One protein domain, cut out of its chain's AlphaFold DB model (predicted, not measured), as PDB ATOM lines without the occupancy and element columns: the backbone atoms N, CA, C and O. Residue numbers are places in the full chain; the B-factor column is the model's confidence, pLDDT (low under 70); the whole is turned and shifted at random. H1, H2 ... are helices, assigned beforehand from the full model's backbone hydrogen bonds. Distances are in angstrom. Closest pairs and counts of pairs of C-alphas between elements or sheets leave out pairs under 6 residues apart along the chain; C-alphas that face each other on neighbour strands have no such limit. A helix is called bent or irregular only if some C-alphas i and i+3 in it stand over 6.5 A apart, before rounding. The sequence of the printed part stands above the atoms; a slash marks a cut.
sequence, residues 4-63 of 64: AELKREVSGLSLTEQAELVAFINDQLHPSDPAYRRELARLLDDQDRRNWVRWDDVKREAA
ATOM      1  N   ALA A   4     111.054 222.298 183.785       86.69
ATOM      2  CA  ALA A   4     110.374 221.058 184.144       86.69
ATOM      3  C   ALA A   4     108.883 221.090 183.770       86.69
ATOM      4  O   ALA A   4     108.355 220.101 183.268       86.69
ATOM      5  N   GLU A   5     108.222 222.232 183.971       82.19
ATOM      6  CA  GLU A   5     106.824 222.430 183.576       82.19
ATOM      7  C   GLU A   5     106.669 222.402 182.056       82.19
ATOM      8  O   GLU A   5     105.811 221.681 181.558       82.19
ATOM      9  N   LEU A   6     107.575 223.061 181.326       82.38
ATOM     10  CA  LEU A   6     107.589 223.037 179.864       82.38
ATOM     11  C   LEU A   6     107.745 221.609 179.321       82.38
ATOM     12  O   LEU A   6     106.986 221.187 178.460       82.38
ATOM     13  N   LYS A   7     108.697 220.829 179.851       83.44
ATOM     14  CA  LYS A   7     108.899 219.430 179.427       83.44
ATOM     15  C   LYS A   7     107.655 218.572 179.642       83.44
ATOM     16  O   LYS A   7     107.353 217.721 178.812       83.44
ATOM     17  N   ARG A   8     106.942 218.796 180.747       89.62
ATOM     18  CA  ARG A   8     105.700 218.083 181.058       89.62
ATOM     19  C   ARG A   8     104.580 218.457 180.085       89.62
ATOM     20  O   ARG A   8     103.865 217.571 179.630       89.62
ATOM     21  N   GLU A   9     104.446 219.730 179.737       87.62
ATOM     22  CA  GLU A   9     103.459 220.179 178.746       87.62
ATOM     23  C   GLU A   9     103.773 219.630 177.350       87.62
ATOM     24  O   GLU A   9     102.892 219.074 176.699       87.62
ATOM     25  N   VAL A  10     105.046 219.656 176.941       87.88
ATOM     26  CA  VAL A  10     105.504 219.076 175.668       87.88
ATOM     27  C   VAL A  10     105.268 217.566 175.615       87.88
ATOM     28  O   VAL A  10     104.876 217.050 174.575       87.88
ATOM     29  N   SER A  11     105.437 216.847 176.730       86.94
ATOM     30  CA  SER A  11     105.169 215.402 176.775       86.94
ATOM     31  C   SER A  11     103.693 215.028 176.590       86.94
ATOM     32  O   SER A  11     103.397 213.866 176.331       86.94
ATOM     33  N   GLY A  12     102.775 215.995 176.719       90.00
ATOM     34  CA  GLY A  12     101.353 215.811 176.431       90.00
ATOM     35  C   GLY A  12     100.978 216.007 174.958       90.00
ATOM     36  O   GLY A  12      99.851 215.692 174.588       90.00
ATOM     37  N   LEU A  13     101.893 216.517 174.131       91.56
ATOM     38  CA  LEU A  13     101.674 216.751 172.706       91.56
ATOM     39  C   LEU A  13     101.872 215.467 171.896       91.56
ATOM     40  O   LEU A  13     102.737 214.644 172.213       91.56
ATOM     41  N   SER A  14     101.128 215.332 170.801       92.12
ATOM     42  CA  SER A  14     101.411 214.321 169.780       92.12
ATOM     43  C   SER A  14     102.777 214.563 169.125       92.12
ATOM     44  O   SER A  14     103.307 215.673 169.146       92.12
ATOM     45  N   LEU A  15     103.353 213.535 168.493       85.12
ATOM     46  CA  LEU A  15     104.641 213.666 167.795       85.12
ATOM     47  C   LEU A  15     104.618 214.760 166.713       85.12
ATOM     48  O   LEU A  15     105.608 215.465 166.536       85.12
ATOM     49  N   THR A  16     103.483 214.936 166.031       88.12
ATOM     50  CA  THR A  16     103.292 215.997 165.034       88.12
ATOM     51  C   THR A  16     103.351 217.380 165.676       88.12
ATOM     52  O   THR A  16     104.101 218.235 165.219       88.12
ATOM     53  N   GLU A  17     102.631 217.588 166.778       87.00
ATOM     54  CA  GLU A  17     102.618 218.868 167.497       87.00
ATOM     55  C   GLU A  17     103.980 219.175 168.141       87.00
ATOM     56  O   GLU A  17     104.411 220.326 168.177       87.00
ATOM     57  N   GLN A  18     104.706 218.152 168.605       85.56
ATOM     58  CA  GLN A  18     106.083 218.319 169.073       85.56
ATOM     59  C   GLN A  18     107.012 218.754 167.933       85.56
ATOM     60  O   GLN A  18     107.839 219.645 168.128       85.56
ATOM     61  N   ALA A  19     106.871 218.166 166.741       83.19
ATOM     62  CA  ALA A  19     107.657 218.545 165.569       83.19
ATOM     63  C   ALA A  19     107.359 219.986 165.117       83.19
ATOM     64  O   ALA A  19     108.288 220.743 164.825       83.19
ATOM     65  N   GLU A  20     106.088 220.395 165.127       82.69
ATOM     66  CA  GLU A  20     105.671 221.772 164.841       82.69
ATOM     67  C   GLU A  20     106.216 222.764 165.876       82.69
ATOM     68  O   GLU A  20     106.728 223.822 165.509       82.69
ATOM     69  N   LEU A  21     106.193 222.404 167.163       86.12
ATOM     70  CA  LEU A  21     106.761 223.225 168.231       86.12
ATOM     71  C   LEU A  21     108.279 223.391 168.080       86.12
ATOM     72  O   LEU A  21     108.796 224.494 168.257       86.12
ATOM     73  N   VAL A  22     109.000 222.322 167.730       82.00
ATOM     74  CA  VAL A  22     110.443 222.387 167.448       82.00
ATOM     75  C   VAL A  22     110.717 223.288 166.247       82.00
ATOM     76  O   VAL A  22     111.612 224.131 166.315       82.00
ATOM     77  N   ALA A  23     109.938 223.162 165.170       77.50
ATOM     78  CA  ALA A  23     110.064 224.024 163.999       77.50
ATOM     79  C   ALA A  23     109.809 225.499 164.348       77.50
ATOM     80  O   ALA A  23     110.592 226.357 163.951       77.50
ATOM     81  N   PHE A  24     108.780 225.785 165.150       81.31
ATOM     82  CA  PHE A  24     108.468 227.133 165.628       81.31
ATOM     83  C   PHE A  24     109.586 227.718 166.498       81.31
ATOM     84  O   PHE A  24     110.024 228.842 166.267       81.31
ATOM     85  N   ILE A  25     110.096 226.961 167.474       79.50
ATOM     86  CA  ILE A  25     111.215 227.405 168.320       79.50
ATOM     87  C   ILE A  25     112.449 227.683 167.461       79.50
ATOM     88  O   ILE A  25     113.092 228.719 167.626       79.50
ATOM     89  N   ASN A  26     112.758 226.795 166.516       72.19
ATOM     90  CA  ASN A  26     113.878 226.984 165.603       72.19
ATOM     91  C   ASN A  26     113.704 228.240 164.747       72.19
ATOM     92  O   ASN A  26     114.657 229.006 164.633       72.19
ATOM     93  N   ASP A  27     112.511 228.482 164.201       72.31
ATOM     94  CA  ASP A  27     112.183 229.679 163.417       72.31
ATOM     95  C   ASP A  27     112.354 230.972 164.237       72.31
ATOM     96  O   ASP A  27     112.986 231.926 163.782       72.31
ATOM     97  N   GLN A  28     111.911 230.972 165.499       71.81
ATOM     98  CA  GLN A  28     112.070 232.111 166.411       71.81
ATOM     99  C   GLN A  28     113.531 232.365 166.814       71.81
ATOM    100  O   GLN A  28     113.942 233.516 166.972       71.81
ATOM    101  N   LEU A  29     114.336 231.312 166.967       68.56
ATOM    102  CA  LEU A  29     115.764 231.425 167.288       68.56
ATOM    103  C   LEU A  29     116.622 231.804 166.061       68.56
ATOM    104  O   LEU A  29     117.770 232.229 166.209       68.56
ATOM    105  N   HIS A  30     116.087 231.672 164.842       61.56
ATOM    106  CA  HIS A  30     116.868 231.663 163.604       61.56
ATOM    107  C   HIS A  30     117.410 232.994 163.040       61.56
ATOM    108  O   HIS A  30     118.383 232.929 162.268       61.56
ATOM    109  N   PRO A  31     116.891 234.211 163.311       56.25
ATOM    110  CA  PRO A  31     117.325 235.336 162.480       56.25
ATOM    111  C   PRO A  31     118.747 235.851 162.743       56.25
ATOM    112  O   PRO A  31     119.350 236.373 161.807       56.25
ATOM    113  N   SER A  32     119.317 235.714 163.949       63.78
ATOM    114  CA  SER A  32     120.501 236.516 164.320       63.78
ATOM    115  C   SER A  32     121.657 235.808 165.031       63.78
ATOM    116  O   SER A  32     122.719 236.420 165.109       63.78
ATOM    117  N   ASP A  33     121.531 234.555 165.491       75.12
ATOM    118  CA  ASP A  33     122.629 233.875 166.202       75.12
ATOM    119  C   ASP A  33     123.603 233.149 165.238       75.12
ATOM    120  O   ASP A  33     123.260 232.114 164.650       75.12
ATOM    121  N   PRO A  34     124.853 233.635 165.072       75.06
ATOM    122  CA  PRO A  34     125.840 233.013 164.192       75.06
ATOM    123  C   PRO A  34     126.449 231.726 164.767       75.06
ATOM    124  O   PRO A  34     127.034 230.938 164.020       75.06
ATOM    125  N   ALA A  35     126.404 231.516 166.085       77.94
ATOM    126  CA  ALA A  35     126.871 230.281 166.710       77.94
ATOM    127  C   ALA A  35     125.877 229.148 166.445       77.94
ATOM    128  O   ALA A  35     126.282 228.085 165.976       77.94
ATOM    129  N   TYR A  36     124.583 229.423 166.622       73.56
ATOM    130  CA  TYR A  36     123.516 228.472 166.320       73.56
ATOM    131  C   TYR A  36     123.530 228.034 164.849       73.56
ATOM    132  O   TYR A  36     123.543 226.841 164.556       73.56
ATOM    133  N   ARG A  37     123.638 228.985 163.908       74.25
ATOM    134  CA  ARG A  37     123.719 228.666 162.469       74.25
ATOM    135  C   ARG A  37     124.915 227.786 162.115       74.25
ATOM    136  O   ARG A  37     124.791 226.911 161.264       74.25
ATOM    137  N   ARG A  38     126.070 228.012 162.750       80.88
ATOM    138  CA  ARG A  38     127.269 227.186 162.531       80.88
ATOM    139  C   ARG A  38     127.090 225.772 163.059       80.88
ATOM    140  O   ARG A  38     127.476 224.831 162.377       80.88
ATOM    141  N   GLU A  39     126.495 225.624 164.235       80.31
ATOM    142  CA  GLU A  39     126.255 224.304 164.811       80.31
ATOM    143  C   GLU A  39     125.209 223.520 164.012       80.31
ATOM    144  O   GLU A  39     125.414 222.347 163.717       80.31
ATOM    145  N   LEU A  40     124.136 224.181 163.567       74.06
ATOM    146  CA  LEU A  40     123.130 223.555 162.713       74.06
ATOM    147  C   LEU A  40     123.731 223.108 161.373       74.06
ATOM    148  O   LEU A  40     123.519 221.976 160.950       74.06
ATOM    149  N   ALA A  41     124.528 223.970 160.733       75.94
ATOM    150  CA  ALA A  41     125.235 223.626 159.503       75.94
ATOM    151  C   ALA A  41     126.187 222.440 159.709       75.94
ATOM    152  O   ALA A  41     126.253 221.574 158.850       75.94
ATOM    153  N   ARG A  42     126.868 222.359 160.861       80.69
ATOM    154  CA  ARG A  42     127.732 221.223 161.214       80.69
ATOM    155  C   ARG A  42     126.942 219.925 161.383       80.69
ATOM    156  O   ARG A  42     127.423 218.881 160.969       80.69
ATOM    157  N   LEU A  43     125.770 219.973 162.016       73.94
ATOM    158  CA  LEU A  43     124.928 218.792 162.238       73.94
ATOM    159  C   LEU A  43     124.272 218.286 160.947       73.94
ATOM    160  O   LEU A  43     124.066 217.085 160.804       73.94
ATOM    161  N   LEU A  44     123.953 219.197 160.027       72.38
ATOM    162  CA  LEU A  44     123.335 218.894 158.733       72.38
ATOM    163  C   LEU A  44     124.356 218.655 157.609       72.38
ATOM    164  O   LEU A  44     123.952 218.349 156.491       72.38
ATOM    165  N   ASP A  45     125.654 218.812 157.886       78.38
ATOM    166  CA  ASP A  45     126.721 218.602 156.909       78.38
ATOM    167  C   ASP A  45     126.809 217.122 156.520       78.38
ATOM    168  O   ASP A  45     127.280 216.281 157.293       78.38
ATOM    169  N   ASP A  46     126.361 216.824 155.303       73.19
ATOM    170  CA  ASP A  46     126.338 215.492 154.708       73.19
ATOM    171  C   ASP A  46     127.667 215.094 154.044       73.19
ATOM    172  O   ASP A  46     127.800 213.968 153.559       73.19
ATOM    173  N   GLN A  47     128.678 215.966 154.051       80.75
ATOM    174  CA  GLN A  47     130.013 215.646 153.547       80.75
ATOM    175  C   GLN A  47     130.846 214.887 154.592       80.75
ATOM    176  O   GLN A  47     131.692 214.063 154.228       80.75
ATOM    177  N   ASP A  48     130.589 215.099 155.891       79.94
ATOM    178  CA  ASP A  48     131.188 214.302 156.966       79.94
ATOM    179  C   ASP A  48     130.323 213.072 157.281       79.94
ATOM    180  O   ASP A  48     129.243 213.146 157.867       79.94
ATOM    181  N   ARG A  49     130.856 211.888 156.961       80.12
ATOM    182  CA  ARG A  49     130.230 210.587 157.254       80.12
ATOM    183  C   ARG A  49     129.894 210.373 158.731       80.12
ATOM    184  O   ARG A  49     129.088 209.498 159.036       80.12
ATOM    185  N   ARG A  50     130.514 211.111 159.656       79.31
ATOM    186  CA  ARG A  50     130.197 211.048 161.093       79.31
ATOM    187  C   ARG A  50     128.839 211.662 161.423       79.31
ATOM    188  O   ARG A  50     128.261 211.287 162.437       79.31
ATOM    189  N   ASN A  51     128.339 212.557 160.575       72.62
ATOM    190  CA  ASN A  51     127.021 213.173 160.717       72.62
ATOM    191  C   ASN A  51     125.917 212.350 160.042       72.62
ATOM    192  O   ASN A  51     124.737 212.668 160.167       72.62
ATOM    193  N   TRP A  52     126.273 211.284 159.319       78.31
ATOM    194  CA  TRP A  52     125.289 210.448 158.650       78.31
ATOM    195  C   TRP A  52     124.504 209.649 159.678       78.31
ATOM    196  O   TRP A  52     125.059 208.847 160.434       78.31
ATOM    197  N   VAL A  53     123.188 209.813 159.650       75.25
ATOM    198  CA  VAL A  53     122.299 208.944 160.412       75.25
ATOM    199  C   VAL A  53     122.359 207.553 159.790       75.25
ATOM    200  O   VAL A  53     122.165 207.382 158.583       75.25
ATOM    201  N   ARG A  54     122.644 206.529 160.600       80.00
ATOM    202  CA  ARG A  54     122.637 205.156 160.094       80.00
ATOM    203  C   ARG A  54     121.207 204.745 159.797       80.00
ATOM    204  O   ARG A  54     120.285 205.024 160.558       80.00
ATOM    205  N   TRP A  55     121.034 204.000 158.716       71.19
ATOM    206  CA  TRP A  55     119.712 203.569 158.272       71.19
ATOM    207  C   TRP A  55     118.962 202.720 159.309       71.19
ATOM    208  O   TRP A  55     117.739 202.792 159.410       71.19
ATOM    209  N   ASP A  56     119.698 201.974 160.133       76.69
ATOM    210  CA  ASP A  56     119.125 201.207 161.243       76.69
ATOM    211  C   ASP A  56     118.651 202.090 162.405       76.69
ATOM    212  O   ASP A  56     117.715 201.711 163.109       76.69
ATOM    213  N   ASP A  57     119.261 203.264 162.602       74.38
ATOM    214  CA  ASP A  57     118.823 204.243 163.602       74.38
ATOM    215  C   ASP A  57     117.525 204.921 163.145       74.38
ATOM    216  O   ASP A  57     116.565 204.974 163.909       74.38
ATOM    217  N   VAL A  58     117.433 205.300 161.862       72.69
ATOM    218  CA  VAL A  58     116.199 205.856 161.269       72.69
ATOM    219  C   VAL A  58     115.021 204.891 161.410       72.69
ATOM    220  O   VAL A  58     113.925 205.289 161.799       72.69
ATOM    221  N   LYS A  59     115.235 203.599 161.125       70.69
ATOM    222  CA  LYS A  59     114.185 202.575 161.241       70.69
ATOM    223  C   LYS A  59     113.719 202.353 162.678       70.69
ATOM    224  O   LYS A  59     112.547 202.057 162.883       70.69
ATOM    225  N   ARG A  60     114.623 202.459 163.658       69.06
ATOM    226  CA  ARG A  60     114.272 202.346 165.081       69.06
ATOM    227  C   ARG A  60     113.419 203.518 165.549       69.06
ATOM    228  O   ARG A  60     112.477 203.290 166.299       69.06
ATOM    229  N   GLU A  61     113.736 204.728 165.100       66.94
ATOM    230  CA  GLU A  61     112.967 205.930 165.427       66.94
ATOM    231  C   GLU A  61     111.570 205.885 164.786       66.94
ATOM    232  O   GLU A  61     110.581 206.142 165.456       66.94
ATOM    233  N   ALA A  62     111.473 205.471 163.516       62.06
ATOM    234  CA  ALA A  62     110.209 205.403 162.772       62.06
ATOM    235  C   ALA A  62     109.264 204.262 163.205       62.06
ATOM    236  O   ALA A  62     108.115 204.218 162.772       62.06
ATOM    237  N   ALA A  63     109.756 203.309 163.999       63.66
ATOM    238  CA  ALA A  63     108.979 202.186 164.523       63.66
ATOM    239  C   ALA A  63     108.439 202.427 165.948       63.66
ATOM    240  O   ALA A  63     107.815 201.525 166.512       63.66
TER     241      ALA A  63
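Overview. This is residues 4 to 63 of the 64 residues of an uncharacterized protein of Verrucomicrobia bacterium (UniProt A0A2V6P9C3). Four helices are strung along the chain as an open, angular loop with an empty middle: H2 and H3 form the two legs of a wide V joined at its tip by residues 30 to 33, and no helix touches another. H1 sticks out across the flat of the V near the first residues of H2, while beyond H3 residues 45 to 50 swing outward and H4 turns back across the open side of the V. The printed part has 60 residues with four named helices, in the order H1, H2, H3, H4, and no named strand; its class is all helix. The whole is loose, with a radius of gyration of the C-alphas of 14.6 A, and its outline is flat, spanning 37 by 36 by 19 A.

Arrangement. H1, residues 4 to 10, and H2, residues 15 to 29, are close but not clearly touching, with 1 pair of C-alphas within 8 A. Their closest C-alphas are those of Val 10 and Gln 18, 6.7 A apart. They run opposite ways at a steep tilt of 61 degrees, and their centres are 14.4 A apart. H3, residues 34 to 44, is apart from H2, but only just: their closest C-alphas are 8.4 A apart. H4, residues 55 to 62, is apart from H3 and also from H1 and H2. H1 and H3 are apart. In H1, H2, H3 and H4 every O i to N i+4 pair is within hydrogen-bond range.

Along the chain. H1 begins at C-alpha 4, at (110.374, 221.058, 184.144), and is 10.0 A from first to last C-alpha. H2, the longest helix with 15 residues, measures 21.0 A and ends at C-alpha 29, at (115.764, 231.425, 167.288). H3 measures 15.3 A from C-alpha 34 to C-alpha 44. H4 measures 10.7 A and ends at C-alpha 62, at (110.209, 205.403, 162.772). No helix is bent or irregular.

Size, cuts and confidence. The two C-alphas farthest apart are those of Glu 5 and Gln 47, at 38.5 A, and the first and last printed C-alphas, those of Ala 4 and Ala 63, are 27.3 A apart. Residues 4 to 9, 30 to 35, 45 to 50 and 53 to 63 stand free. The links from H1 to H2 and from H2 to H3 are tight, with 4 residues each; the link from H3 to H4, with 10 residues, is short. The printed part has no cut. The mean pLDDT of the printed part is 77.7, and residues 29 to 32 and 60 to 63 are under 70.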